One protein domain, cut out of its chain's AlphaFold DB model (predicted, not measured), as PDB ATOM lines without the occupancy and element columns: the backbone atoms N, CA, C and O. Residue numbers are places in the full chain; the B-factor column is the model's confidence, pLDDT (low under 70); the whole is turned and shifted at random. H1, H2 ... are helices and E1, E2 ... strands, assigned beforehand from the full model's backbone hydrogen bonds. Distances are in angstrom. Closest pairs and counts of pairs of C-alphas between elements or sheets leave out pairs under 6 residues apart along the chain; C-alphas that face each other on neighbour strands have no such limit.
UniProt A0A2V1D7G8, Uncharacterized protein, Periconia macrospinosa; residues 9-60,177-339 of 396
ATOM      1  N   LEU A   9     128.132 172.974 161.642       84.12
ATOM      2  CA  LEU A   9     127.452 172.046 162.547       84.12
ATOM      3  C   LEU A   9     128.160 170.697 162.485       84.12
ATOM      4  O   LEU A   9     128.552 170.286 161.397       84.12
ATOM      5  N   SER A  10     128.288 169.982 163.595       86.19
ATOM      6  CA  SER A  10     128.825 168.616 163.624       86.19
ATOM      7  C   SER A  10     128.135 167.785 164.718       86.19
ATOM      8  O   SER A  10     127.085 168.168 165.241       86.19
ATOM      9  N   GLY A  11     128.671 166.601 165.005       84.94
ATOM     10  CA  GLY A  11     128.155 165.707 166.032       84.94
ATOM     11  C   GLY A  11     126.801 165.089 165.685       84.94
ATOM     12  O   GLY A  11     126.463 164.851 164.524       84.94
ATOM     13  N   SER A  12     126.019 164.775 166.722       84.00
ATOM     14  CA  SER A  12     124.810 163.952 166.567       84.00
ATOM     15  C   SER A  12     123.700 164.624 165.756       84.00
ATOM     16  O   SER A  12     123.028 163.950 164.974       84.00
ATOM     17  N   GLY A  13     123.531 165.942 165.905       83.19
ATOM     18  CA  GLY A  13     122.556 166.717 165.140       83.19
ATOM     19  C   GLY A  13     122.880 166.759 163.648       83.19
ATOM     20  O   GLY A  13     122.005 166.481 162.829       83.19
ATOM     21  N   ALA A  14     124.140 167.036 163.293       84.44
ATOM     22  CA  ALA A  14     124.582 167.036 161.899       84.44
ATOM     23  C   ALA A  14     124.437 165.650 161.255       84.44
ATOM     24  O   ALA A  14     123.926 165.535 160.141       84.44
ATOM     25  N   LEU A  15     124.815 164.595 161.984       85.38
ATOM     26  CA  LEU A  15     124.685 163.220 161.513       85.38
ATOM     27  C   LEU A  15     123.231 162.862 161.191       85.38
ATOM     28  O   LEU A  15     122.968 162.299 160.131       85.38
ATOM     29  N   LYS A  16     122.280 163.214 162.069       83.44
ATOM     30  CA  LYS A  16     120.852 162.947 161.837       83.44
ATOM     31  C   LYS A  16     120.361 163.602 160.548       83.44
ATOM     32  O   LYS A  16     119.768 162.923 159.719       83.44
ATOM     33  N   VAL A  17     120.667 164.884 160.356       80.69
ATOM     34  CA  VAL A  17     120.265 165.628 159.153       80.69
ATOM     35  C   VAL A  17     120.836 164.987 157.883       80.69
ATOM     36  O   VAL A  17     120.118 164.838 156.898       80.69
ATOM     37  N   ILE A  18     122.104 164.561 157.907       81.38
ATOM     38  CA  ILE A  18     122.742 163.882 156.769       81.38
ATOM     39  C   ILE A  18     122.063 162.538 156.475       81.38
ATOM     40  O   ILE A  18     121.750 162.247 155.322       81.38
ATOM     41  N   LEU A  19     121.814 161.723 157.502       82.06
ATOM     42  CA  LEU A  19     121.162 160.420 157.353       82.06
ATOM     43  C   LEU A  19     119.729 160.543 156.812       82.06
ATOM     44  O   LEU A  19     119.328 159.729 155.975       82.06
ATOM     45  N   ASP A  20     118.990 161.564 157.251       80.00
ATOM     46  CA  ASP A  20     117.631 161.858 156.786       80.00
ATOM     47  C   ASP A  20     117.620 162.302 155.324       80.00
ATOM     48  O   ASP A  20     116.844 161.781 154.524       80.00
ATOM     49  N   ALA A  21     118.523 163.213 154.950       75.38
ATOM     50  CA  ALA A  21     118.658 163.684 153.573       75.38
ATOM     51  C   ALA A  21     119.008 162.548 152.599       75.38
ATOM     52  O   ALA A  21     118.629 162.582 151.429       75.38
ATOM     53  N   LEU A  22     119.696 161.515 153.084       77.25
ATOM     54  CA  LEU A  22     120.055 160.331 152.306       77.25
ATOM     55  C   LEU A  22     119.009 159.211 152.381       77.25
ATOM     56  O   LEU A  22     119.240 158.136 151.838       77.25
ATOM     57  N   SER A  23     117.856 159.456 153.017       69.19
ATOM     58  CA  SER A  23     116.747 158.497 153.143       69.19
ATOM     59  C   SER A  23     117.152 157.148 153.749       69.19
ATOM     60  O   SER A  23     116.555 156.116 153.462       69.19
ATOM     61  N   THR A  24     118.148 157.146 154.636       64.25
ATOM     62  CA  THR A  24     118.694 155.919 155.248       64.25
ATOM     63  C   THR A  24     117.790 155.314 156.337       64.25
ATOM     64  O   THR A  24     118.138 154.303 156.937       64.25
ATOM     65  N   GLY A  25     116.625 155.917 156.619       57.59
ATOM     66  CA  GLY A  25     115.638 155.377 157.568       57.59
ATOM     67  C   GLY A  25     116.088 155.390 159.036       57.59
ATOM     68  O   GLY A  25     115.580 154.616 159.848       57.59
ATOM     69  N   SER A  26     117.056 156.236 159.398       62.91
ATOM     70  CA  SER A  26     117.624 156.260 160.748       62.91
ATOM     71  C   SER A  26     116.618 156.737 161.806       62.91
ATOM     72  O   SER A  26     116.216 157.897 161.835       62.91
ATOM     73  N   THR A  27     116.281 155.850 162.746       65.88
ATOM     74  CA  THR A  27     115.452 156.127 163.941       65.88
ATOM     75  C   THR A  27     116.231 156.746 165.108       65.88
ATOM     76  O   THR A  27     115.789 156.714 166.254       65.88
ATOM     77  N   PHE A  28     117.444 157.236 164.859       73.19
ATOM     78  CA  PHE A  28     118.297 157.801 165.899       73.19
ATOM     79  C   PHE A  28     117.860 159.224 166.263       73.19
ATOM     80  O   PHE A  28     117.810 160.089 165.393       73.19
ATOM     81  N   GLU A  29     117.648 159.485 167.552       73.44
ATOM     82  CA  GLU A  29     117.424 160.841 168.058       73.44
ATOM     83  C   GLU A  29     118.752 161.504 168.470       73.44
ATOM     84  O   GLU A  29     119.510 160.935 169.273       73.44
ATOM     85  N   PRO A  30     119.073 162.698 167.935       74.25
ATOM     86  CA  PRO A  30     120.263 163.435 168.333       74.25
ATOM     87  C   PRO A  30     120.123 163.910 169.782       74.25
ATOM     88  O   PRO A  30     119.045 164.315 170.204       74.25
ATOM     89  N   SER A  31     121.215 163.897 170.552       70.75
ATOM     90  CA  SER A  31     121.175 164.501 171.895       70.75
ATOM     91  C   SER A  31     121.360 166.004 171.848       70.75
ATOM     92  O   SER A  31     120.648 166.729 172.533       70.75
ATOM     93  N   ASP A  32     122.321 166.445 171.039       79.19
ATOM     94  CA  ASP A  32     122.892 167.783 171.126       79.19
ATOM     95  C   ASP A  32     123.157 168.312 169.705       79.19
ATOM     96  O   ASP A  32     123.413 167.529 168.771       79.19
ATOM     97  N   LEU A  33     123.046 169.630 169.534       82.69
ATOM     98  CA  LEU A  33     123.435 170.334 168.314       82.69
ATOM     99  C   LEU A  33     124.765 171.054 168.542       82.69
ATOM    100  O   LEU A  33     124.794 172.086 169.211       82.69
ATOM    101  N   ASP A  34     125.830 170.534 167.939       86.12
ATOM    102  CA  ASP A  34     127.174 171.082 168.098       86.12
ATOM    103  C   ASP A  34     127.478 172.052 166.952       86.12
ATOM    104  O   ASP A  34     127.479 171.670 165.780       86.12
ATOM    105  N   ILE A  35     127.739 173.310 167.290       84.69
ATOM    106  CA  ILE A  35     127.998 174.422 166.377       84.69
ATOM    107  C   ILE A  35     129.440 174.872 166.582       84.69
ATOM    108  O   ILE A  35     129.761 175.516 167.571       84.69
ATOM    109  N   TYR A  36     130.319 174.557 165.644       81.50
ATOM    110  CA  TYR A  36     131.723 174.939 165.695       81.50
ATOM    111  C   TYR A  36     131.924 176.276 164.984       81.50
ATOM    112  O   TYR A  36     131.515 176.429 163.833       81.50
ATOM    113  N   ILE A  37     132.592 177.220 165.640       75.31
ATOM    114  CA  ILE A  37     132.938 178.538 165.089       75.31
ATOM    115  C   ILE A  37     134.417 178.850 165.354       75.31
ATOM    116  O   ILE A  37     134.987 178.312 166.306       75.31
ATOM    117  N   PRO A  38     135.087 179.686 164.540       68.44
ATOM    118  CA  PRO A  38     136.428 180.161 164.882       68.44
ATOM    119  C   PRO A  38     136.397 181.041 166.140       68.44
ATOM    120  O   PRO A  38     135.355 181.583 166.504       68.44
ATOM    121  N   THR A  39     137.558 181.250 166.766       68.56
ATOM    122  CA  THR A  39     137.733 182.244 167.845       68.56
ATOM    123  C   THR A  39     137.687 183.661 167.280       68.56
ATOM    124  O   THR A  39     138.706 184.337 167.166       68.56
ATOM    125  N   ARG A  40     136.495 184.091 166.868       59.56
ATOM    126  CA  ARG A  40     136.199 185.454 166.441       59.56
ATOM    127  C   ARG A  40     134.912 185.928 167.103       59.56
ATOM    128  O   ARG A  40     133.925 185.195 167.160       59.56
ATOM    129  N   ILE A  41     134.941 187.161 167.593       58.22
ATOM    130  CA  ILE A  41     133.836 187.731 168.364       58.22
ATOM    131  C   ILE A  41     132.579 187.943 167.522       58.22
ATOM    132  O   ILE A  41     131.476 187.631 167.958       58.22
ATOM    133  N   ASP A  42     132.751 188.367 166.276       56.62
ATOM    134  CA  ASP A  42     131.671 188.544 165.313       56.62
ATOM    135  C   ASP A  42     130.993 187.216 164.943       56.62
ATOM    136  O   ASP A  42     129.765 187.140 164.931       56.62
ATOM    137  N   ALA A  43     131.765 186.143 164.750       63.56
ATOM    138  CA  ALA A  43     131.231 184.804 164.502       63.56
ATOM    139  C   ALA A  43     130.324 184.319 165.643       63.56
ATOM    140  O   ALA A  43     129.252 183.757 165.400       63.56
ATOM    141  N   LEU A  44     130.744 184.563 166.887       69.75
ATOM    142  CA  LEU A  44     129.955 184.233 168.065       69.75
ATOM    143  C   LEU A  44     128.702 185.115 168.155       69.75
ATOM    144  O   LEU A  44     127.607 184.577 168.315       69.75
ATOM    145  N   HIS A  45     128.830 186.433 167.972       63.19
ATOM    146  CA  HIS A  45     127.692 187.361 167.966       63.19
ATOM    147  C   HIS A  45     126.619 186.935 166.963       63.19
ATOM    148  O   HIS A  45     125.448 186.820 167.321       63.19
ATOM    149  N   SER A  46     127.011 186.638 165.723       64.12
ATOM    150  CA  SER A  46     126.075 186.178 164.699       64.12
ATOM    151  C   SER A  46     125.444 184.833 165.055       64.12
ATOM    152  O   SER A  46     124.260 184.631 164.787       64.12
ATOM    153  N   ALA A  47     126.196 183.906 165.662       70.44
ATOM    154  CA  ALA A  47     125.649 182.621 166.091       70.44
ATOM    155  C   ALA A  47     124.552 182.790 167.142       70.44
ATOM    156  O   ALA A  47     123.470 182.224 167.009       70.44
ATOM    157  N   LEU A  48     124.810 183.615 168.145       70.44
ATOM    158  CA  LEU A  48     123.887 183.881 169.240       70.44
ATOM    159  C   LEU A  48     122.648 184.632 168.772       70.44
ATOM    160  O   LEU A  48     121.535 184.221 169.083       70.44
ATOM    161  N   HIS A  49     122.846 185.669 167.957       65.38
ATOM    162  CA  HIS A  49     121.762 186.472 167.407       65.38
ATOM    163  C   HIS A  49     120.786 185.642 166.562       65.38
ATOM    164  O   HIS A  49     119.587 185.882 166.591       65.38
ATOM    165  N   ILE A  50     121.273 184.634 165.832       65.44
ATOM    166  CA  ILE A  50     120.415 183.737 165.039       65.44
ATOM    167  C   ILE A  50     119.675 182.724 165.922       65.44
ATOM    168  O   ILE A  50     118.554 182.317 165.609       65.44
ATOM    169  N   LEU A  51     120.296 182.289 167.016       69.38
ATOM    170  CA  LEU A  51     119.734 181.279 167.911       69.38
ATOM    171  C   LEU A  51     118.735 181.872 168.913       69.38
ATOM    172  O   LEU A  51     117.820 181.170 169.338       69.38
ATOM    173  N   GLU A  52     118.850 183.157 169.241       64.50
ATOM    174  CA  GLU A  52     117.940 183.857 170.153       64.50
ATOM    175  C   GLU A  52     116.470 183.827 169.677       64.50
ATOM    176  O   GLU A  52     115.628 183.346 170.439       64.50
ATOM    177  N   PRO A  53     116.120 184.182 168.420       62.69
ATOM    178  CA  PRO A  53     114.756 184.032 167.903       62.69
ATOM    179  C   PRO A  53     114.240 182.589 167.897       62.69
ATOM    180  O   PRO A  53     113.034 182.366 167.868       62.69
ATOM    181  N   SER A  54     115.143 181.603 167.929       64.12
ATOM    182  CA  SER A  54     114.787 180.181 168.017       64.12
ATOM    183  C   SER A  54     114.453 179.741 169.452       64.12
ATOM    184  O   SER A  54     114.275 178.549 169.701       64.12
ATOM    185  N   GLY A  55     114.392 180.681 170.403       65.31
ATOM    186  CA  GLY A  55     114.064 180.423 171.803       65.31
ATOM    187  C   GLY A  55     115.191 179.745 172.577       65.31
ATOM    188  O   GLY A  55     114.941 179.136 173.611       65.31
ATOM    189  N   VAL A  56     116.431 179.792 172.078       70.38
ATOM    190  CA  VAL A  56     117.569 179.176 172.765       70.38
ATOM    191  C   VAL A  56     117.913 179.989 174.006       70.38
ATOM    192  O   VAL A  56     118.326 181.141 173.916       70.38
ATOM    193  N   CYS A  57     117.800 179.359 175.171       68.69
ATOM    194  CA  CYS A  57     118.272 179.907 176.431       68.69
ATOM    195  C   CYS A  57     119.684 179.405 176.712       68.69
ATOM    196  O   CYS A  57     119.915 178.202 176.836       68.69
ATOM    197  N   TRP A  58     120.624 180.323 176.860       68.81
ATOM    198  CA  TRP A  58     121.993 179.991 177.225       68.81
ATOM    199  C   TRP A  58     122.085 179.697 178.722       68.81
ATOM    200  O   TRP A  58     121.445 180.361 179.537       68.81
ATOM    201  N   ALA A  59     122.844 178.665 179.089       60.44
ATOM    202  CA  ALA A  59     123.293 178.519 180.462       60.44
ATOM    203  C   ALA A  59     124.286 179.653 180.739       60.44
ATOM    204  O   ALA A  59     125.134 179.918 179.885       60.44
ATOM    205  N   ASN A  60     124.181 180.303 181.904       49.75
ATOM    206  CA  ASN A  60     125.133 181.328 182.330       49.75
ATOM    207  C   ASN A  60     126.546 180.753 182.197       49.75
ATOM    208  O   ASN A  60     126.921 179.827 182.921       49.75
ATOM    209  N   TYR A 177     141.554 171.906 175.793       48.53
ATOM    210  CA  TYR A 177     141.985 171.871 174.391       48.53
ATOM    211  C   TYR A 177     142.187 173.276 173.815       48.53
ATOM    212  O   TYR A 177     142.472 173.396 172.619       48.53
ATOM    213  N   GLY A 178     141.952 174.314 174.624       55.00
ATOM    214  CA  GLY A 178     141.727 175.676 174.157       55.00
ATOM    215  C   GLY A 178     140.371 175.868 173.466       55.00
ATOM    216  O   GLY A 178     140.156 176.924 172.883       55.00
ATOM    217  N   PHE A 179     139.477 174.866 173.480       61.19
ATOM    218  CA  PHE A 179     138.097 175.037 173.016       61.19
ATOM    219  C   PHE A 179     137.277 175.698 174.116       61.19
ATOM    220  O   PHE A 179     137.339 175.262 175.264       61.19
ATOM    221  N   ARG A 180     136.461 176.687 173.756       69.62
ATOM    222  CA  ARG A 180     135.463 177.266 174.665       69.62
ATOM    223  C   ARG A 180     134.088 176.761 174.240       69.62
ATOM    224  O   ARG A 180     133.798 176.757 173.048       69.62
ATOM    225  N   VAL A 181     133.270 176.278 175.173       75.19
ATOM    226  CA  VAL A 181     131.965 175.677 174.853       75.19
ATOM    227  C   VAL A 181     130.861 176.426 175.574       75.19
ATOM    228  O   VAL A 181     130.704 176.301 176.785       75.19
ATOM    229  N   LEU A 182     130.060 177.161 174.813       75.06
ATOM    230  CA  LEU A 182     128.854 177.799 175.307       75.06
ATOM    231  C   LEU A 182     127.680 176.821 175.182       75.06
ATOM    232  O   LEU A 182     127.345 176.374 174.087       75.06
ATOM    233  N   ASN A 183     127.050 176.491 176.307       77.94
ATOM    234  CA  ASN A 183     125.924 175.561 176.350       77.94
ATOM    235  C   ASN A 183     124.602 176.328 176.391       77.94
ATOM    236  O   ASN A 183     124.402 177.199 177.230       77.94
ATOM    237  N   GLY A 184     123.681 175.967 175.511       74.31
ATOM    238  CA  GLY A 184     122.320 176.468 175.449       74.31
ATOM    239  C   GLY A 184     121.302 175.336 175.453       74.31
ATOM    240  O   GLY A 184     121.624 174.158 175.278       74.31
ATOM    241  N   ARG A 185     120.046 175.699 175.680       77.44
ATOM    242  CA  ARG A 185     118.910 174.787 175.715       77.44
ATOM    243  C   ARG A 185     117.685 175.460 175.122       77.44
ATOM    244  O   ARG A 185     117.396 176.603 175.448       77.44
ATOM    245  N   VAL A 186     116.927 174.730 174.315       79.00
ATOM    246  CA  VAL A 186     115.585 175.147 173.889       79.00
ATOM    247  C   VAL A 186     114.584 174.736 174.982       79.00
ATOM    248  O   VAL A 186     114.460 173.531 175.218       79.00
ATOM    249  N   PRO A 187     113.892 175.666 175.673       69.56
ATOM    250  CA  PRO A 187     113.036 175.362 176.824       69.56
ATOM    251  C   PRO A 187     111.973 174.299 176.547       69.56
ATOM    252  O   PRO A 187     111.884 173.326 177.293       69.56
ATOM    253  N   ASP A 188     111.246 174.435 175.438       71.62
ATOM    254  CA  ASP A 188     110.077 173.595 175.142       71.62
ATOM    255  C   ASP A 188     110.445 172.158 174.763       71.62
ATOM    256  O   ASP A 188     109.684 171.223 174.999       71.62
ATOM    257  N   THR A 189     111.626 171.963 174.174       74.12
ATOM    258  CA  THR A 189     112.082 170.642 173.709       74.12
ATOM    259  C   THR A 189     113.137 170.024 174.621       74.12
ATOM    260  O   THR A 189     113.467 168.850 174.480       74.12
ATOM    261  N   GLY A 190     113.727 170.812 175.523       73.00
ATOM    262  CA  GLY A 190     114.882 170.415 176.326       73.00
ATOM    263  C   GLY A 190     116.159 170.160 175.515       73.00
ATOM    264  O   GLY A 190     117.166 169.754 176.101       73.00
ATOM    265  N   LYS A 191     116.145 170.394 174.194       79.88
ATOM    266  CA  LYS A 191     117.263 170.102 173.293       79.88
ATOM    267  C   LYS A 191     118.471 170.961 173.644       79.88
ATOM    268  O   LYS A 191     118.342 172.180 173.762       79.88
ATOM    269  N   GLN A 192     119.633 170.326 173.786       83.25
ATOM    270  CA  GLN A 192     120.885 171.020 174.073       83.25
ATOM    271  C   GLN A 192     121.531 171.534 172.786       83.25
ATOM    272  O   GLN A 192     121.506 170.877 171.742       83.25
ATOM    273  N   ILE A 193     122.115 172.722 172.876       81.31
ATOM    274  CA  ILE A 193     122.873 173.374 171.812       81.31
ATOM    275  C   ILE A 193     124.236 173.725 172.389       81.31
ATOM    276  O   ILE A 193     124.317 174.279 173.477       81.31
ATOM    277  N   GLN A 194     125.305 173.411 171.673       85.12
ATOM    278  CA  GLN A 194     126.662 173.744 172.081       85.12
ATOM    279  C   GLN A 194     127.293 174.618 171.010       85.12
ATOM    280  O   GLN A 194     127.408 174.192 169.866       85.12
ATOM    281  N   VAL A 195     127.719 175.829 171.358       81.44
ATOM    282  CA  VAL A 195     128.574 176.648 170.493       81.44
ATOM    283  C   VAL A 195     130.015 176.448 170.939       81.44
ATOM    284  O   VAL A 195     130.404 176.846 172.033       81.44
ATOM    285  N   ILE A 196     130.794 175.781 170.096       80.25
ATOM    286  CA  ILE A 196     132.173 175.372 170.339       80.25
ATOM    287  C   ILE A 196     133.098 176.320 169.578       80.25
ATOM    288  O   ILE A 196     133.179 176.306 168.349       80.25
ATOM    289  N   ILE A 197     133.822 177.140 170.324       76.31
ATOM    290  CA  ILE A 197     134.767 178.124 169.816       76.31
ATOM    291  C   ILE A 197     136.130 177.453 169.651       76.31
ATOM    292  O   ILE A 197     136.715 176.939 170.607       76.31
ATOM    293  N   VAL A 198     136.624 177.441 168.416       71.50
ATOM    294  CA  VAL A 198     137.850 176.754 168.008       71.50
ATOM    295  C   VAL A 198     139.042 177.720 168.018       71.50
ATOM    296  O   VAL A 198     138.983 178.729 167.306       71.50
ATOM    297  N   PRO A 199     140.127 177.438 168.777       60.47
ATOM    298  CA  PRO A 199     141.279 178.328 168.925       60.47
ATOM    299  C   PRO A 199     141.995 178.573 167.594       60.47
ATOM    300  O   PRO A 199     142.200 177.651 166.805       60.47
ATOM    301  N   TRP A 200     142.425 179.822 167.380       52.69
ATOM    302  CA  TRP A 200     142.967 180.327 166.109       52.69
ATOM    303  C   TRP A 200     144.239 179.608 165.619       52.69
ATOM    304  O   TRP A 200     144.514 179.586 164.420       52.69
ATOM    305  N   LYS A 201     145.010 178.957 166.504       51.53
ATOM    306  CA  LYS A 201     146.179 178.145 166.124       51.53
ATOM    307  C   LYS A 201     146.291 176.875 166.974       51.53
ATOM    308  O   LYS A 201     146.088 176.946 168.182       51.53
ATOM    309  N   PRO A 202     146.667 175.717 166.390       44.91
ATOM    310  CA  PRO A 202     146.897 175.420 164.965       44.91
ATOM    311  C   PRO A 202     145.673 174.783 164.262       44.91
ATOM    312  O   PRO A 202     145.839 173.984 163.331       44.91
ATOM    313  N   ARG A 203     144.444 175.010 164.751       56.12
ATOM    314  CA  ARG A 203     143.285 174.171 164.404       56.12
ATOM    315  C   ARG A 203     142.194 174.965 163.691       56.12
ATOM    316  O   ARG A 203     141.656 175.912 164.233       56.12
ATOM    317  N   SER A 204     141.830 174.529 162.486       64.00
ATOM    318  CA  SER A 204     140.565 174.920 161.858       64.00
ATOM    319  C   SER A 204     139.400 174.132 162.468       64.00
ATOM    320  O   SER A 204     139.605 173.079 163.085       64.00
ATOM    321  N   VAL A 205     138.164 174.598 162.258       71.06
ATOM    322  CA  VAL A 205     136.938 173.851 162.609       71.06
ATOM    323  C   VAL A 205     136.979 172.443 162.015       71.06
ATOM    324  O   VAL A 205     136.789 171.455 162.719       71.06
ATOM    325  N   MET A 206     137.359 172.335 160.742       71.44
ATOM    326  CA  MET A 206     137.479 171.053 160.055       71.44
ATOM    327  C   MET A 206     138.537 170.140 160.685       71.44
ATOM    328  O   MET A 206     138.280 168.965 160.935       71.44
ATOM    329  N   ARG A 207     139.726 170.679 160.995       70.88
ATOM    330  CA  ARG A 207     140.777 169.917 161.683       70.88
ATOM    331  C   ARG A 207     140.301 169.446 163.053       70.88
ATOM    332  O   ARG A 207     140.661 168.349 163.463       70.88
ATOM    333  N   THR A 208     139.494 170.247 163.744       73.31
ATOM    334  CA  THR A 208     138.896 169.892 165.036       73.31
ATOM    335  C   THR A 208     137.927 168.723 164.898       73.31
ATOM    336  O   THR A 208     138.101 167.726 165.593       73.31
ATOM    337  N   ILE A 209     136.988 168.799 163.951       75.38
ATOM    338  CA  ILE A 209     136.018 167.733 163.656       75.38
ATOM    339  C   ILE A 209     136.742 166.437 163.260       75.38
ATOM    340  O   ILE A 209     136.428 165.362 163.762       75.38
ATOM    341  N   LEU A 210     137.784 166.538 162.432       74.38
ATOM    342  CA  LEU A 210     138.613 165.399 162.034       74.38
ATOM    343  C   LEU A 210     139.507 164.852 163.150       74.38
ATOM    344  O   LEU A 210     139.901 163.695 163.109       74.38
ATOM    345  N   SER A 211     139.834 165.654 164.160       68.38
ATOM    346  CA  SER A 211     140.650 165.212 165.299       68.38
ATOM    347  C   SER A 211     139.838 164.452 166.354       68.38
ATOM    348  O   SER A 211     140.377 164.128 167.423       68.38
ATOM    349  N   PHE A 212     138.550 164.198 166.103       75.38
ATOM    350  CA  PHE A 212     137.760 163.290 166.922       75.38
ATOM    351  C   PHE A 212     138.261 161.850 166.786       75.38
ATOM    352  O   PHE A 212     138.889 161.460 165.810       75.38
ATOM    353  N   TYR A 213     138.012 161.044 167.811       77.75
ATOM    354  CA  TYR A 213     138.532 159.679 167.894       77.75
ATOM    355  C   TYR A 213     137.563 158.626 167.337       77.75
ATOM    356  O   TYR A 213     137.890 157.443 167.335       77.75
ATOM    357  N   ALA A 214     136.370 159.022 166.896       83.38
ATOM    358  CA  ALA A 214     135.359 158.115 166.375       83.38
ATOM    359  C   ALA A 214     134.816 158.646 165.047       83.38
ATOM    360  O   ALA A 214     134.509 159.831 164.927       83.38
ATOM    361  N   THR A 215     134.715 157.783 164.041       84.12
ATOM    362  CA  THR A 215     134.435 158.230 162.669       84.12
ATOM    363  C   THR A 215     132.993 158.673 162.432       84.12
ATOM    364  O   THR A 215     132.750 159.463 161.526       84.12
ATOM    365  N   HIS A 216     132.033 158.232 163.249       82.62
ATOM    366  CA  HIS A 216     130.618 158.606 163.098       82.62
ATOM    367  C   HIS A 216     130.322 160.069 163.433       82.62
ATOM    368  O   HIS A 216     129.310 160.609 163.002       82.62
ATOM    369  N   VAL A 217     131.196 160.725 164.200       78.31
ATOM    370  CA  VAL A 217     131.102 162.169 164.465       78.31
ATOM    371  C   VAL A 217     131.905 163.001 163.462       78.31
ATOM    372  O   VAL A 217     131.836 164.223 163.507       78.31
ATOM    373  N   MET A 218     132.621 162.373 162.520       84.75
ATOM    374  CA  MET A 218     133.382 163.061 161.464       84.75
ATOM    375  C   MET A 218     132.476 163.459 160.295       84.75
ATOM    376  O   MET A 218     132.719 163.146 159.124       84.75
ATOM    377  N   CYS A 219     131.405 164.154 160.649       85.19
ATOM    378  CA  CYS A 219     130.442 164.730 159.739       85.19
ATOM    379  C   CYS A 219     130.246 166.202 160.060       85.19
ATOM    380  O   CYS A 219     130.469 166.639 161.190       85.19
ATOM    381  N   PHE A 220     129.858 166.979 159.062       83.19
ATOM    382  CA  PHE A 220     129.630 168.394 159.248       83.19
ATOM    383  C   PHE A 220     128.644 168.955 158.237       83.19
ATOM    384  O   PHE A 220     128.548 168.478 157.110       83.19
ATOM    385  N   ILE A 221     127.932 169.997 158.647       79.25
ATOM    386  CA  ILE A 221     127.081 170.810 157.782       79.25
ATOM    387  C   ILE A 221     127.639 172.219 157.833       79.25
ATOM    388  O   ILE A 221     127.578 172.892 158.862       79.25
ATOM    389  N   SER A 222     128.229 172.646 156.728       72.81
ATOM    390  CA  SER A 222     128.663 174.022 156.539       72.81
ATOM    391  C   SER A 222     127.605 174.794 155.750       72.81
ATOM    392  O   SER A 222     126.555 174.258 155.398       72.81
ATOM    393  N   GLY A 223     127.859 176.068 155.457       64.94
ATOM    394  CA  GLY A 223     126.885 176.866 154.714       64.94
ATOM    395  C   GLY A 223     126.723 176.506 153.235       64.94
ATOM    396  O   GLY A 223     125.834 177.058 152.610       64.94
ATOM    397  N   SER A 224     127.522 175.600 152.662       66.12
ATOM    398  CA  SER A 224     127.369 175.189 151.253       66.12
ATOM    399  C   SER A 224     127.243 173.680 151.055       66.12
ATOM    400  O   SER A 224     126.758 173.235 150.019       66.12
ATOM    401  N   ILE A 225     127.683 172.882 152.027       73.38
ATOM    402  CA  ILE A 225     127.795 171.434 151.880       73.38
ATOM    403  C   ILE A 225     127.530 170.744 153.211       73.38
ATOM    404  O   ILE A 225     127.966 171.207 154.268       73.38
ATOM    405  N   ALA A 226     126.855 169.604 153.148       80.81
ATOM    406  CA  ALA A 226     126.848 168.631 154.224       80.81
ATOM    407  C   ALA A 226     127.717 167.440 153.820       80.81
ATOM    408  O   ALA A 226     127.621 166.940 152.700       80.81
ATOM    409  N   ALA A 227     128.595 167.003 154.712       80.75
ATOM    410  CA  ALA A 227     129.571 165.972 154.413       80.75
ATOM    411  C   ALA A 227     129.741 165.005 155.579       80.75
ATOM    412  O   ALA A 227     129.746 165.401 156.741       80.75
ATOM    413  N   HIS A 228     129.954 163.736 155.256       86.44
ATOM    414  CA  HIS A 228     130.383 162.705 156.188       86.44
ATOM    415  C   HIS A 228     131.615 162.028 155.603       86.44
ATOM    416  O   HIS A 228     131.528 161.472 154.516       86.44
ATOM    417  N   LEU A 229     132.760 162.073 156.285       80.62
ATOM    418  CA  LEU A 229     134.037 161.674 155.674       80.62
ATOM    419  C   LEU A 229     134.361 160.175 155.745       80.62
ATOM    420  O   LEU A 229     135.244 159.708 155.031       80.62
ATOM    421  N   TYR A 230     133.641 159.439 156.590       82.62
ATOM    422  CA  TYR A 230     133.753 157.987 156.777       82.62
ATOM    423  C   TYR A 230     132.369 157.342 156.704       82.62
ATOM    424  O   TYR A 230     131.832 156.868 157.704       82.62
ATOM    425  N   PHE A 231     131.705 157.501 155.566       84.69
ATOM    426  CA  PHE A 231     130.302 157.141 155.415       84.69
ATOM    427  C   PHE A 231     130.094 155.621 155.325       84.69
ATOM    428  O   PHE A 231     129.028 155.141 155.714       84.69
ATOM    429  N   SER A 232     131.085 154.834 154.883       79.00
ATOM    430  CA  SER A 232     130.959 153.374 154.847       79.00
ATOM    431  C   SER A 232     130.696 152.830 156.243       79.00
ATOM    432  O   SER A 232     131.429 153.066 157.201       79.00
ATOM    433  N   GLY A 233     129.592 152.100 156.357       77.81
ATOM    434  CA  GLY A 233     129.150 151.518 157.618       77.81
ATOM    435  C   GLY A 233     128.222 152.410 158.440       77.81
ATOM    436  O   GLY A 233     127.573 151.882 159.342       77.81
ATOM    437  N   ILE A 234     128.054 153.696 158.113       81.94
ATOM    438  CA  ILE A 234     127.195 154.599 158.893       81.94
ATOM    439  C   ILE A 234     125.722 154.172 158.868       81.94
ATOM    440  O   ILE A 234     125.051 154.212 159.898       81.94
ATOM    441  N   GLU A 235     125.242 153.691 157.714       75.88
ATOM    442  CA  GLU A 235     123.878 153.173 157.524       75.88
ATOM    443  C   GLU A 235     123.603 151.981 158.452       75.88
ATOM    444  O   GLU A 235     122.519 151.850 159.013       75.88
ATOM    445  N   ASN A 236     124.634 151.168 158.704       83.50
ATOM    446  CA  ASN A 236     124.593 150.017 159.604       83.50
ATOM    447  C   ASN A 236     125.035 150.359 161.040       83.50
ATOM    448  O   ASN A 236     125.298 149.453 161.831       83.50
ATOM    449  N   ARG A 237     125.157 151.653 161.380       86.94
ATOM    450  CA  ARG A 237     125.654 152.154 162.677       86.94
ATOM    451  C   ARG A 237     127.017 151.571 163.067       86.94
ATOM    452  O   ARG A 237     127.289 151.304 164.238       86.94
ATOM    453  N   GLN A 238     127.881 151.358 162.084       89.88
ATOM    454  CA  GLN A 238     129.259 150.928 162.279       89.88
ATOM    455  C   GLN A 238     130.182 152.144 162.244       89.88
ATOM    456  O   GLN A 238     130.110 152.973 161.340       89.88
ATOM    457  N   ALA A 239     131.058 152.244 163.237       89.94
ATOM    458  CA  ALA A 239     132.046 153.304 163.348       89.94
ATOM    459  C   ALA A 239     133.426 152.718 163.643       89.94
ATOM    460  O   ALA A 239     133.557 151.716 164.346       89.94
ATOM    461  N   SER A 240     134.470 153.369 163.142       88.88
ATOM    462  CA  SER A 240     135.847 153.045 163.504       88.88
ATOM    463  C   SER A 240     136.318 153.934 164.654       88.88
ATOM    464  O   SER A 240     136.038 155.135 164.685       88.88
ATOM    465  N   LEU A 241     137.056 153.346 165.592       88.44
ATOM    466  CA  LEU A 241     137.761 154.049 166.656       88.44
ATOM    467  C   LEU A 241     139.213 154.260 166.255       88.44
ATOM    468  O   LEU A 241     139.960 153.307 166.019       88.44
ATOM    469  N   LEU A 242     139.603 155.525 166.210       84.88
ATOM    470  CA  LEU A 242     140.988 155.940 166.109       84.88
ATOM    471  C   LEU A 242     141.689 155.703 167.451       84.88
ATOM    472  O   LEU A 242     141.056 155.586 168.498       84.88
ATOM    473  N   ASP A 243     143.013 155.627 167.446       82.62
ATOM    474  CA  ASP A 243     143.790 155.426 168.658       82.62
ATOM    475  C   ASP A 243     143.787 156.693 169.526       82.62
ATOM    476  O   ASP A 243     144.449 157.688 169.236       82.62
ATOM    477  N   PHE A 244     143.057 156.637 170.635       79.94
ATOM    478  CA  PHE A 244     143.026 157.680 171.663       79.94
ATOM    479  C   PHE A 244     143.707 157.237 172.966       79.94
ATOM    480  O   PHE A 244     143.548 157.887 173.999       79.94
ATOM    481  N   LYS A 245     144.473 156.132 172.952       78.31
ATOM    482  CA  LYS A 245     145.229 155.685 174.131       78.31
ATOM    483  C   LYS A 245     146.275 156.728 174.518       78.31
ATOM    484  O   LYS A 245     147.016 157.223 173.665       78.31
ATOM    485  N   GLY A 246     146.320 157.056 175.809       71.19
ATOM    486  CA  GLY A 246     147.216 158.083 176.349       71.19
ATOM    487  C   GLY A 246     146.808 159.516 175.992       71.19
ATOM    488  O   GLY A 246     147.505 160.459 176.355       71.19
ATOM    489  N   ASP A 247     145.681 159.697 175.297       70.94
ATOM    490  CA  ASP A 247     145.095 161.009 175.090       70.94
ATOM    491  C   ASP A 247     144.381 161.453 176.378       70.94
ATOM    492  O   ASP A 247     143.632 160.683 176.985       70.94
ATOM    493  N   LYS A 248     144.569 162.712 176.790       67.62
ATOM    494  CA  LYS A 248     143.923 163.295 177.985       67.62
ATOM    495  C   LYS A 248     142.388 163.182 177.944       67.62
ATOM    496  O   LYS A 248     141.724 163.227 178.976       67.62
ATOM    497  N   ARG A 249     141.826 162.997 176.748       64.12
ATOM    498  CA  ARG A 249     140.400 162.805 176.458       64.12
ATOM    499  C   ARG A 249     139.832 161.439 176.772       64.12
ATOM    500  O   ARG A 249     138.613 161.280 176.724       64.12
ATOM    501  N   GLN A 250     140.687 160.450 177.006       72.62
ATOM    502  CA  GLN A 250     140.306 159.043 176.979       72.62
ATOM    503  C   GLN A 250     139.080 158.740 177.855       72.62
ATOM    504  O   GLN A 250     138.206 157.994 177.429       72.62
ATOM    505  N   GLY A 251     138.961 159.371 179.028       72.38
ATOM    506  CA  GLY A 251     137.794 159.215 179.904       72.38
ATOM    507  C   GLY A 251     136.470 159.621 179.241       72.38
ATOM    508  O   GLY A 251     135.575 158.791 179.103       72.38
ATOM    509  N   GLY A 252     136.361 160.868 178.769       73.62
ATOM    510  CA  GLY A 252     135.144 161.357 178.099       73.62
ATOM    511  C   GLY A 252     134.886 160.686 176.752       73.62
ATOM    512  O   GLY A 252     133.736 160.514 176.343       73.62
ATOM    513  N   ALA A 253     135.955 160.250 176.082       75.38
ATOM    514  CA  ALA A 253     135.850 159.452 174.874       75.38
ATOM    515  C   ALA A 253     135.138 158.118 175.141       75.38
ATOM    516  O   ALA A 253     134.188 157.767 174.447       75.38
ATOM    517  N   LEU A 254     135.536 157.407 176.199       81.56
ATOM    518  CA  LEU A 254     134.913 156.144 176.597       81.56
ATOM    519  C   LEU A 254     133.452 156.318 177.033       81.56
ATOM    520  O   LEU A 254     132.616 155.478 176.704       81.56
ATOM    521  N   GLU A 255     133.120 157.400 177.737       80.81
ATOM    522  CA  GLU A 255     131.731 157.720 178.110       80.81
ATOM    523  C   GLU A 255     130.855 157.968 176.878       80.81
ATOM    524  O   GLU A 255     129.756 157.425 176.759       80.81
ATOM    525  N   SER A 256     131.377 158.727 175.918       80.38
ATOM    526  CA  SER A 256     130.701 158.970 174.647       80.38
ATOM    527  C   SER A 256     130.523 157.675 173.854       80.38
ATOM    528  O   SER A 256     129.433 157.419 173.353       80.38
ATOM    529  N   ILE A 257     131.545 156.814 173.780       85.00
ATOM    530  CA  ILE A 257     131.441 155.502 173.121       85.00
ATOM    531  C   ILE A 257     130.313 154.680 173.746       85.00
ATOM    532  O   ILE A 257     129.457 154.191 173.014       85.00
ATOM    533  N   LYS A 258     130.239 154.600 175.082       87.69
ATOM    534  CA  LYS A 258     129.141 153.910 175.781       87.69
ATOM    535  C   LYS A 258     127.772 154.498 175.425       87.69
ATOM    536  O   LYS A 258     126.845 153.748 175.126       87.69
ATOM    537  N   LYS A 259     127.651 155.832 175.404       85.81
ATOM    538  CA  LYS A 259     126.427 156.545 174.988       85.81
ATOM    539  C   LYS A 259     126.007 156.153 173.570       85.81
ATOM    540  O   LYS A 259     124.831 155.904 173.334       85.81
ATOM    541  N   TRP A 260     126.944 156.072 172.630       86.50
ATOM    542  CA  TRP A 260     126.651 155.694 171.245       86.50
ATOM    543  C   TRP A 260     126.366 154.193 171.086       86.50
ATOM    544  O   TRP A 260     125.444 153.833 170.357       86.50
ATOM    545  N   GLN A 261     127.056 153.320 171.823       90.25
ATOM    546  CA  GLN A 261     126.755 151.884 171.872       90.25
ATOM    547  C   GLN A 261     125.326 151.620 172.356       90.25
ATOM    548  O   GLN A 261     124.603 150.845 171.735       90.25
ATOM    549  N   ALA A 262     124.872 152.336 173.391       87.94
ATOM    550  CA  ALA A 262     123.487 152.270 173.864       87.94
ATOM    551  C   ALA A 262     122.459 152.692 172.795       87.94
ATOM    552  O   ALA A 262     121.292 152.320 172.869       87.94
ATOM    553  N   ARG A 263     122.890 153.434 171.768       84.94
ATOM    554  CA  ARG A 263     122.079 153.839 170.610       84.94
ATOM    555  C   ARG A 263     122.246 152.896 169.410       84.94
ATOM    556  O   ARG A 263     121.881 153.251 168.288       84.94
ATOM    557  N   GLY A 264     122.796 151.703 169.627       88.00
ATOM    558  CA  GLY A 264     122.947 150.657 168.614       88.00
ATOM    559  C   GLY A 264     124.173 150.810 167.717       88.00
ATOM    560  O   GLY A 264     124.200 150.217 166.645       88.00
ATOM    561  N   TRP A 265     125.167 151.608 168.119       90.44
ATOM    562  CA  TRP A 265     126.412 151.736 167.366       90.44
ATOM    563  C   TRP A 265     127.409 150.642 167.717       90.44
ATOM    564  O   TRP A 265     127.672 150.372 168.889       90.44
ATOM    565  N   THR A 266     128.015 150.057 166.689       92.44
ATOM    566  CA  THR A 266     129.122 149.111 166.835       92.44
ATOM    567  C   THR A 266     130.428 149.800 166.480       92.44
ATOM    568  O   THR A 266     130.532 150.467 165.453       92.44
ATOM    569  N   PHE A 267     131.434 149.616 167.329       91.81
ATOM    570  CA  PHE A 267     132.737 150.244 167.182       91.81
ATOM    571  C   PHE A 267     133.810 149.201 166.897       91.81
ATOM    572  O   PHE A 267     133.938 148.228 167.638       91.81
ATOM    573  N   THR A 268     134.604 149.426 165.855       90.88
ATOM    574  CA  THR A 268     135.763 148.595 165.512       90.88
ATOM    575  C   THR A 268     137.041 149.412 165.637       90.88
ATOM    576  O   THR A 268     137.070 150.590 165.293       90.88
ATOM    577  N   GLU A 269     138.120 148.831 166.164       88.88
ATOM    578  CA  GLU A 269     139.402 149.542 166.170       88.88
ATOM    579  C   GLU A 269     139.916 149.717 164.737       88.88
ATOM    580  O   GLU A 269     139.905 148.779 163.937       88.88
ATOM    581  N   MET A 270     140.396 150.919 164.417       85.25
ATOM    582  CA  MET A 270     141.043 151.172 163.136       85.25
ATOM    583  C   MET A 270     142.347 150.367 163.040       85.25
ATOM    584  O   MET A 270     143.111 150.265 164.003       85.25
ATOM    585  N   ASP A 271     142.621 149.815 161.857       84.12
ATOM    586  CA  ASP A 271     143.844 149.059 161.580       84.12
ATOM    587  C   ASP A 271     145.093 149.931 161.805       84.12
ATOM    588  O   ASP A 271     145.415 150.815 161.010       84.12
ATOM    589  N   ARG A 272     145.810 149.657 162.898       84.69
ATOM    590  CA  ARG A 272     146.982 150.430 163.334       84.69
ATOM    591  C   ARG A 272     148.241 150.127 162.518       84.69
ATOM    592  O   ARG A 272     149.238 150.829 162.671       84.69
ATOM    593  N   THR A 273     148.221 149.082 161.691       82.25
ATOM    594  CA  THR A 273     149.393 148.632 160.922       82.25
ATOM    595  C   THR A 273     149.540 149.360 159.592       82.25
ATOM    596  O   THR A 273     150.616 149.350 158.997       82.25
ATOM    597  N   LYS A 274     148.474 150.017 159.124       81.12
ATOM    598  CA  LYS A 274     148.440 150.671 157.818       81.12
ATOM    599  C   LYS A 274     148.525 152.179 157.966       81.12
ATOM    600  O   LYS A 274     147.774 152.788 158.722       81.12
ATOM    601  N   ASN A 275     149.407 152.774 157.172       85.25
ATOM    602  CA  ASN A 275     149.333 154.192 156.865       85.25
ATOM    603  C   ASN A 275     148.414 154.359 155.655       85.25
ATOM    604  O   ASN A 275     148.545 153.619 154.678       85.25
ATOM    605  N   ARG A 276     147.475 155.300 155.723       86.06
ATOM    606  CA  ARG A 276     146.525 155.566 154.640       86.06
ATOM    607  C   ARG A 276     146.429 157.063 154.414       86.06
ATOM    608  O   ARG A 276     146.375 157.837 155.364       86.06
ATOM    609  N   ILE A 277     146.391 157.457 153.153       83.81
ATOM    610  CA  ILE A 277     145.956 158.793 152.765       83.81
ATOM    611  C   ILE A 277     144.505 158.631 152.351       83.81
ATOM    612  O   ILE A 277     144.220 157.875 151.424       83.81
ATOM    613  N   ARG A 278     143.611 159.300 153.068       80.94
ATOM    614  CA  ARG A 278     142.190 159.330 152.750       80.94
ATOM    615  C   ARG A 278     141.842 160.593 151.995       80.94
ATOM    616  O   ARG A 278     142.451 161.647 152.200       80.94
ATOM    617  N   GLN A 279     140.824 160.486 151.163       77.19
ATOM    618  CA  GLN A 279     140.271 161.574 150.381       77.19
ATOM    619  C   GLN A 279     138.754 161.592 150.526       77.19
ATOM    620  O   GLN A 279     138.118 160.575 150.797       77.19
ATOM    621  N   ALA A 280     138.174 162.759 150.255       68.31
ATOM    622  CA  ALA A 280     136.734 162.924 150.106       68.31
ATOM    623  C   ALA A 280     136.106 161.823 149.223       68.31
ATOM    624  O   ALA A 280     135.086 161.248 149.577       68.31
ATOM    625  N   SER A 281     136.735 161.477 148.101       69.38
ATOM    626  CA  SER A 281     136.208 160.500 147.141       69.38
ATOM    627  C   SER A 281     136.254 159.035 147.582       69.38
ATOM    628  O   SER A 281     135.644 158.215 146.905       69.38
ATOM    629  N   ASP A 282     136.985 158.684 148.643       74.31
ATOM    630  CA  ASP A 282     137.185 157.273 149.003       74.31
ATOM    631  C   ASP A 282     135.940 156.689 149.663       74.31
ATOM    632  O   ASP A 282     135.420 155.653 149.261       74.31
ATOM    633  N   ASP A 283     135.497 157.370 150.714       74.31
ATOM    634  CA  ASP A 283     134.425 156.929 151.598       74.31
ATOM    635  C   ASP A 283     133.581 158.106 152.113       74.31
ATOM    636  O   ASP A 283     132.765 157.992 153.027       74.31
ATOM    637  N   GLY A 284     133.811 159.291 151.547       77.06
ATOM    638  CA  GLY A 284     133.064 160.479 151.892       77.06
ATOM    639  C   GLY A 284     131.725 160.507 151.167       77.06
ATOM    640  O   GLY A 284     131.633 160.239 149.968       77.06
ATOM    641  N   LYS A 285     130.677 160.913 151.878       82.25
ATOM    642  CA  LYS A 285     129.399 161.281 151.276       82.25
ATOM    643  C   LYS A 285     129.209 162.781 151.391       82.25
ATOM    644  O   LYS A 285     129.319 163.337 152.480       82.25
ATOM    645  N   PHE A 286     128.914 163.412 150.261       80.44
ATOM    646  CA  PHE A 286     128.706 164.850 150.148       80.44
ATOM    647  C   PHE A 286     127.312 165.117 149.611       80.44
ATOM    648  O   PHE A 286     126.868 164.470 148.662       80.44
ATOM    649  N   ILE A 287     126.642 166.074 150.232       79.38
ATOM    650  CA  ILE A 287     125.323 166.547 149.858       79.38
ATOM    651  C   ILE A 287     125.479 168.036 149.592       79.38
ATOM    652  O   ILE A 287     125.791 168.810 150.505       79.38
ATOM    653  N   SER A 288     125.290 168.417 148.333       80.44
ATOM    654  CA  SER A 288     125.162 169.821 147.969       80.44
ATOM    655  C   SER A 288     123.926 170.398 148.644       80.44
ATOM    656  O   SER A 288     122.847 169.804 148.576       80.44
ATOM    657  N   LEU A 289     124.066 171.553 149.285       72.69
ATOM    658  CA  LEU A 289     122.927 172.245 149.886       72.69
ATOM    659  C   LEU A 289     122.272 173.243 148.921       72.69
ATOM    660  O   LEU A 289     121.310 173.905 149.305       72.69
ATOM    661  N   GLU A 290     122.738 173.331 147.670       77.69
ATOM    662  CA  GLU A 290     122.223 174.265 146.660       77.69
ATOM    663  C   GLU A 290     120.696 174.186 146.510       77.69
ATOM    664  O   GLU A 290     120.020 175.214 146.488       77.69
ATOM    665  N   GLY A 291     120.124 172.979 146.467       71.00
ATOM    666  CA  GLY A 291     118.674 172.796 146.354       71.00
ATOM    667  C   GLY A 291     117.905 173.338 147.565       71.00
ATOM    668  O   GLY A 291     116.849 173.959 147.410       71.00
ATOM    669  N   CYS A 292     118.455 173.176 148.772       68.75
ATOM    670  CA  CYS A 292     117.887 173.759 149.989       68.75
ATOM    671  C   CYS A 292     117.907 175.290 149.916       68.75
ATOM    672  O   CYS A 292     116.892 175.929 150.196       68.75
ATOM    673  N   PHE A 293     119.025 175.874 149.475       70.12
ATOM    674  CA  PHE A 293     119.139 177.322 149.291       70.12
ATOM    675  C   PHE A 293     118.197 177.841 148.213       70.12
ATOM    676  O   PHE A 293     117.501 178.823 148.448       70.12
ATOM    677  N   THR A 294     118.100 177.140 147.086       73.00
ATOM    678  CA  THR A 294     117.169 177.456 146.000       73.00
ATOM    679  C   THR A 294     115.739 177.523 146.521       73.00
ATOM    680  O   THR A 294     115.036 178.497 146.265       73.00
ATOM    681  N   SER A 295     115.319 176.530 147.308       67.06
ATOM    682  CA  SER A 295     113.969 176.485 147.872       67.06
ATOM    683  C   SER A 295     113.693 177.654 148.822       67.06
ATOM    684  O   SER A 295     112.635 178.282 148.749       67.06
ATOM    685  N   VAL A 296     114.641 177.974 149.709       65.25
ATOM    686  CA  VAL A 296     114.511 179.093 150.653       65.25
ATOM    687  C   VAL A 296     114.494 180.435 149.914       65.25
ATOM    688  O   VAL A 296     113.659 181.291 150.205       65.25
ATOM    689  N   PHE A 297     115.352 180.596 148.910       68.94
ATOM    690  CA  PHE A 297     115.427 181.799 148.090       68.94
ATOM    691  C   PHE A 297     114.147 182.023 147.290       68.94
ATOM    692  O   PHE A 297     113.579 183.111 147.329       68.94
ATOM    693  N   GLN A 298     113.633 180.980 146.636       72.06
ATOM    694  CA  GLN A 298     112.359 181.038 145.923       72.06
ATOM    695  C   GLN A 298     111.215 181.450 146.852       72.06
ATOM    696  O   GLN A 298     110.361 182.236 146.454       72.06
ATOM    697  N   LYS A 299     111.191 180.973 148.101       68.00
ATOM    698  CA  LYS A 299     110.172 181.393 149.075       68.00
ATOM    699  C   LYS A 299     110.280 182.878 149.417       68.00
ATOM    700  O   LYS A 299     109.266 183.569 149.394       68.00
ATOM    701  N   MET A 300     111.485 183.371 149.701       62.47
ATOM    702  CA  MET A 300     111.694 184.779 150.065       62.47
ATOM    703  C   MET A 300     111.480 185.737 148.889       62.47
ATOM    704  O   MET A 300     110.890 186.801 149.052       62.47
ATOM    705  N   HIS A 301     111.872 185.332 147.683       69.88
ATOM    706  CA  HIS A 301     111.827 186.164 146.481       69.88
ATOM    707  C   HIS A 301     110.722 185.739 145.502       69.88
ATOM    708  O   HIS A 301     110.873 185.872 144.288       69.88
ATOM    709  N   LYS A 302     109.588 185.239 146.019       80.56
ATOM    710  CA  LYS A 302     108.347 184.974 145.258       80.56
ATOM    711  C   LYS A 302     108.552 184.156 143.969       80.56
ATOM    712  O   LYS A 302     108.012 184.480 142.917       80.56
ATOM    713  N   GLY A 303     109.329 183.084 144.058       74.06
ATOM    714  CA  GLY A 303     109.553 182.122 142.981       74.06
ATOM    715  C   GLY A 303     110.693 182.470 142.026       74.06
ATOM    716  O   GLY A 303     110.898 181.729 141.067       74.06
ATOM    717  N   LYS A 304     111.458 183.546 142.272       75.75
ATOM    718  CA  LYS A 304     112.676 183.831 141.496       75.75
ATOM    719  C   LYS A 304     113.664 182.661 141.584       75.75
ATOM    720  O   LYS A 304     113.887 182.099 142.656       75.75
ATOM    721  N   SER A 305     114.262 182.301 140.450       74.81
ATOM    722  CA  SER A 305     115.370 181.345 140.397       74.81
ATOM    723  C   SER A 305     116.624 181.941 141.028       74.81
ATOM    724  O   SER A 305     116.808 183.159 141.001       74.81
ATOM    725  N   LEU A 306     117.512 181.083 141.538       70.44
ATOM    726  CA  LEU A 306     118.844 181.535 141.926       70.44
ATOM    727  C   LEU A 306     119.549 182.177 140.721       70.44
ATOM    728  O   LEU A 306     119.429 181.663 139.602       70.44
ATOM    729  N   PRO A 307     120.299 183.268 140.925       71.69
ATOM    730  CA  PRO A 307     121.153 183.800 139.878       71.69
ATOM    731  C   PRO A 307     122.162 182.741 139.405       71.69
ATOM    732  O   PRO A 307     122.756 182.040 140.221       71.69
ATOM    733  N   HIS A 308     122.390 182.641 138.091       74.44
ATOM    734  CA  HIS A 308     123.229 181.585 137.492       74.44
ATOM    735  C   HIS A 308     124.650 181.505 138.083       74.44
ATOM    736  O   HIS A 308     125.243 180.435 138.159       74.44
ATOM    737  N   TRP A 309     125.192 182.626 138.556       66.50
ATOM    738  CA  TRP A 309     126.518 182.700 139.166       66.50
ATOM    739  C   TRP A 309     126.590 182.060 140.571       66.50
ATOM    740  O   TRP A 309     127.684 181.734 141.030       66.50
ATOM    741  N   TRP A 310     125.456 181.785 141.237       70.94
ATOM    742  CA  TRP A 310     125.418 181.024 142.502       70.94
ATOM    743  C   TRP A 310     125.830 179.560 142.297       70.94
ATOM    744  O   TRP A 310     126.481 178.986 143.168       70.94
ATOM    745  N   GLN A 311     125.532 178.969 141.133       73.62
ATOM    746  CA  GLN A 311     125.971 177.607 140.792       73.62
ATOM    747  C   GLN A 311     127.500 177.495 140.818       73.62
ATOM    748  O   GLN A 311     128.056 176.536 141.360       73.62
ATOM    749  N   GLY A 312     128.193 178.514 140.295       69.94
ATOM    750  CA  GLY A 312     129.654 178.604 140.336       69.94
ATOM    751  C   GLY A 312     130.204 178.672 141.763       69.94
ATOM    752  O   GLY A 312     131.217 178.039 142.063       69.94
ATOM    753  N   TYR A 313     129.503 179.365 142.666       69.12
ATOM    754  CA  TYR A 313     129.855 179.430 144.086       69.12
ATOM    755  C   TYR A 313     129.739 178.068 144.784       69.12
ATOM    756  O   TYR A 313     130.704 177.629 145.420       69.12
ATOM    757  N   PHE A 314     128.593 177.384 144.658       72.62
ATOM    758  CA  PHE A 314     128.396 176.062 145.269       72.62
ATOM    759  C   PHE A 314     129.418 175.058 144.731       72.62
ATOM    760  O   PHE A 314     130.107 174.410 145.521       72.62
ATOM    761  N   THR A 315     129.611 175.029 143.410       73.38
ATOM    762  CA  THR A 315     130.585 174.150 142.744       73.38
ATOM    763  C   THR A 315     132.004 174.394 143.262       73.38
ATOM    764  O   THR A 315     132.669 173.463 143.713       73.38
ATOM    765  N   SER A 316     132.447 175.654 143.308       66.94
ATOM    766  CA  SER A 316     133.799 176.009 143.763       66.94
ATOM    767  C   SER A 316     134.052 175.611 145.222       66.94
ATOM    768  O   SER A 316     135.140 175.154 145.579       66.94
ATOM    769  N   ARG A 317     133.048 175.766 146.096       67.81
ATOM    770  CA  ARG A 317     133.141 175.373 147.513       67.81
ATOM    771  C   ARG A 317     133.158 173.853 147.678       67.81
ATOM    772  O   ARG A 317     133.903 173.344 148.515       67.81
ATOM    773  N   GLU A 318     132.380 173.122 146.888       72.19
ATOM    774  CA  GLU A 318     132.416 171.658 146.877       72.19
ATOM    775  C   GLU A 318     133.768 171.123 146.399       72.19
ATOM    776  O   GLU A 318     134.351 170.241 147.039       72.19
ATOM    777  N   GLU A 319     134.309 171.680 145.315       71.00
ATOM    778  CA  GLU A 319     135.637 171.338 144.800       71.00
ATOM    779  C   GLU A 319     136.737 171.638 145.818       71.00
ATOM    780  O   GLU A 319     137.633 170.813 146.028       71.00
ATOM    781  N   ALA A 320     136.634 172.770 146.519       66.62
ATOM    782  CA  ALA A 320     137.550 173.123 147.594       66.62
ATOM    783  C   ALA A 320     137.589 172.047 148.683       66.62
ATOM    784  O   ALA A 320     138.681 171.686 149.115       66.62
ATOM    785  N   VAL A 321     136.440 171.492 149.090       67.69
ATOM    786  CA  VAL A 321     136.366 170.390 150.067       67.69
ATOM    787  C   VAL A 321     136.948 169.098 149.503       67.69
ATOM    788  O   VAL A 321     137.746 168.433 150.169       67.69
ATOM    789  N   ARG A 322     136.631 168.768 148.249       72.94
ATOM    790  CA  ARG A 322     137.169 167.581 147.567       72.94
ATOM    791  C   ARG A 322     138.682 167.639 147.359       72.94
ATOM    792  O   ARG A 322     139.318 166.600 147.180       72.94
ATOM    793  N   ALA A 323     139.291 168.820 147.385       70.56
ATOM    794  CA  ALA A 323     140.737 168.979 147.259       70.56
ATOM    795  C   ALA A 323     141.525 168.533 148.510       70.56
ATOM    796  O   ALA A 323     142.757 168.502 148.447       70.56
ATOM    797  N   TYR A 324     140.854 168.179 149.615       71.19
ATOM    798  CA  TYR A 324     141.508 167.836 150.882       71.19
ATOM    799  C   TYR A 324     141.718 166.347 151.045       71.19
ATOM    800  O   TYR A 324     140.917 165.506 150.629       71.19
ATOM    801  N   SER A 325     142.834 166.045 151.686       77.06
ATOM    802  CA  SER A 325     143.223 164.707 152.077       77.06
ATOM    803  C   SER A 325     143.685 164.735 153.523       77.06
ATOM    804  O   SER A 325     144.129 165.767 154.034       77.06
ATOM    805  N   TRP A 326     143.565 163.602 154.195       79.50
ATOM    806  CA  TRP A 326     144.057 163.454 155.555       79.50
ATOM    807  C   TRP A 326     144.871 162.176 155.689       79.50
ATOM    808  O   TRP A 326     144.567 161.145 155.085       79.50
ATOM    809  N   TRP A 327     145.952 162.274 156.456       80.44
ATOM    810  CA  TRP A 327     146.888 161.184 156.665       80.44
ATOM    811  C   TRP A 327     146.551 160.452 157.960       80.44
ATOM    812  O   TRP A 327     146.646 161.006 159.055       80.44
ATOM    813  N   GLU A 328     146.185 159.182 157.817       84.88
ATOM    814  CA  GLU A 328     146.057 158.210 158.893       84.88
ATOM    815  C   GLU A 328     147.388 157.477 159.119       84.88
ATOM    816  O   GLU A 328     147.934 156.847 158.207       84.88
ATOM    817  N   SER A 329     147.901 157.513 160.346       81.44
ATOM    818  CA  SER A 329     149.073 156.752 160.770       81.44
ATOM    819  C   SER A 329     148.865 156.192 162.171       81.44
ATOM    820  O   SER A 329     148.409 156.901 163.068       81.44
ATOM    821  N   LYS A 330     149.183 154.906 162.368       82.88
ATOM    822  CA  LYS A 330     149.029 154.200 163.657       82.88
ATOM    823  C   LYS A 330     147.622 154.334 164.263       82.88
ATOM    824  O   LYS A 330     147.464 154.461 165.473       82.88
ATOM    825  N   GLY A 331     146.599 154.323 163.407       79.38
ATOM    826  CA  GLY A 331     145.205 154.503 163.810       79.38
ATOM    827  C   GLY A 331     144.844 155.931 164.230       79.38
ATOM    828  O   GLY A 331     143.812 156.108 164.857       79.38
ATOM    829  N   LYS A 332     145.655 156.952 163.931       80.81
ATOM    830  CA  LYS A 332     145.367 158.368 164.222       80.81
ATOM    831  C   LYS A 332     145.378 159.192 162.944       80.81
ATOM    832  O   LYS A 332     146.166 158.899 162.052       80.81
ATOM    833  N   ILE A 333     144.586 160.260 162.885       78.62
ATOM    834  CA  ILE A 333     144.779 161.306 161.876       78.62
ATOM    835  C   ILE A 333     145.922 162.192 162.358       78.62
ATOM    836  O   ILE A 333     145.815 162.840 163.400       78.62
ATOM    837  N   ILE A 334     147.031 162.176 161.624       75.25
ATOM    838  CA  ILE A 334     148.238 162.927 161.977       75.25
ATOM    839  C   ILE A 334     148.334 164.251 161.227       75.25
ATOM    840  O   ILE A 334     148.898 165.204 161.762       75.25
ATOM    841  N   ASP A 335     147.738 164.340 160.036       71.50
ATOM    842  CA  ASP A 335     147.720 165.579 159.268       71.50
ATOM    843  C   ASP A 335     146.507 165.696 158.337       71.50
ATOM    844  O   ASP A 335     145.902 164.696 157.951       71.50
ATOM    845  N   VAL A 336     146.167 166.934 157.978       71.69
ATOM    846  CA  VAL A 336     145.113 167.287 157.019       71.69
ATOM    847  C   VAL A 336     145.678 168.351 156.089       71.69
ATOM    848  O   VAL A 336     146.041 169.435 156.540       71.69
ATOM    849  N   TYR A 337     145.731 168.062 154.794       67.31
ATOM    850  CA  TYR A 337     146.397 168.922 153.823       67.31
ATOM    851  C   TYR A 337     145.613 169.036 152.516       67.31
ATOM    852  O   TYR A 337     144.785 168.194 152.158       67.31
ATOM    853  N   ARG A 338     145.892 170.118 151.788       64.44
ATOM    854  CA  ARG A 338     145.370 170.356 150.443       64.44
ATOM    855  C   ARG A 338     146.260 169.671 149.415       64.44
ATOM    856  O   ARG A 338     147.482 169.767 149.503       64.44
ATOM    857  N   ARG A 339     145.669 169.060 148.393       63.09
ATOM    858  CA  ARG A 339     146.422 168.541 147.245       63.09
ATOM    859  C   ARG A 339     146.976 169.691 146.396       63.09
ATOM    860  O   ARG A 339     146.227 170.570 145.984       63.09
TER     861      ARG A 339
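Overview. This is residues 9 to 60 and 177 to 339 of the 396 residues of an uncharacterized protein of Periconia macrospinosa (UniProt A0A2V1D7G8). The core is a small three-stranded sheet, E4 E5 E9, sandwiched between H1, which crosses one face, and H7, which runs along the other. Three more small sheets surround it: E1 E3 E2 with H2 over one face, E8 E10 E11, and the pair E6 E7 with H4; H6 lies farthest from the middle. The 215 printed residues have seven named helices and eleven named strands, in the order H1 E1 H2 E2 E3 H3 E4 E5 E6 H4 E7 E8 H5 E9 H6 H7 E10 E11, a mixed class. Sheet E1 E3 E2 is mixed, E4 E5 E9 and E8 E10 E11 antiparallel, E6 E7 parallel. The whole is compact, with a radius of gyration of the C-alphas of 18.0 A and spans of 56 by 42 by 38 A.

Arrangement. H1, residues 11 to 21, is on the sheet of E4, 219 to 221, E5, 225 to 228, and E9, 285 to 288, across the strands, with the closest C-alphas of H1 and E4, Ala 14 and Phe 220, 5.9 A apart. E4 and E5 form a hairpin, with N 220 and O 227 2.8 A apart; N 226 of E5 and O 287 of E9 are 3.0 A apart. On the opposite face H7, residues 308 to 322, runs along the strands at a height over the sheet of 8.5 A, the third of three layers, helices on both faces of a sheet. H1 is also on the sheet of E1, 32 to 38, E3, 192 to 198, and E2, 180 to 185; N 35 and O 194 are 2.7 A apart, N 182 and O 195 2.8 A. H2, residues 41 to 54, is over E3 on the same face as H1, at a height of 10.0 A; H3, residues 205 to 210, stands up from the opposite face. E6, 238 to 241, H4, 250 to 261, and E7, 266 to 269, are a strand-helix-strand unit, two parallel strands joined through a helix, with a right-handed crossover; N 239 and O 266 are 2.9 A apart. E8, 276 to 279, pairs with E10, 324 to 329, N 278 and O 326 being 2.9 A apart; E10 and E11, 332 to 338, form a hairpin, N 327 and O 335 2.8 A. H5, residues 280 to 283, only just touches H7, with 3 pairs of C-alphas within 8 A, made by residues 321 to 322 of H7 alone. H6, residues 290 to 300, is close to but not clearly touching H7, Glu 290 and Phe 314 having the closest C-alphas, 6.6 A apart. Every O i to N i+4 pair is within hydrogen-bond range in H1, H3, H4 and H6, but 8 of 10 in H2 and 10 of 11 in H7; H5 is too short for one.

Along the chain. H1 begins at C-alpha 11, (128.155, 165.707, 166.032), and E11 ends at C-alpha 338, (145.370, 170.356, 150.443). From first to last C-alpha H7 measures 22.2 A, H2 20.5 A, E1 19.4 A and E3 18.9 A.

Size, cuts and confidence. The two C-alphas farthest apart, of Thr 273 and Lys 302, are 57.0 A apart. Residues 61 to 176 are not printed; C-alphas 60 and 177 are 20.9 A apart across this cut, in the link from H2 to E2. Of the links printed whole, none is long. The mean pLDDT of the printed part is 75.0; 60 residues are under 70, among them residues 38 to 46 and 199 to 204.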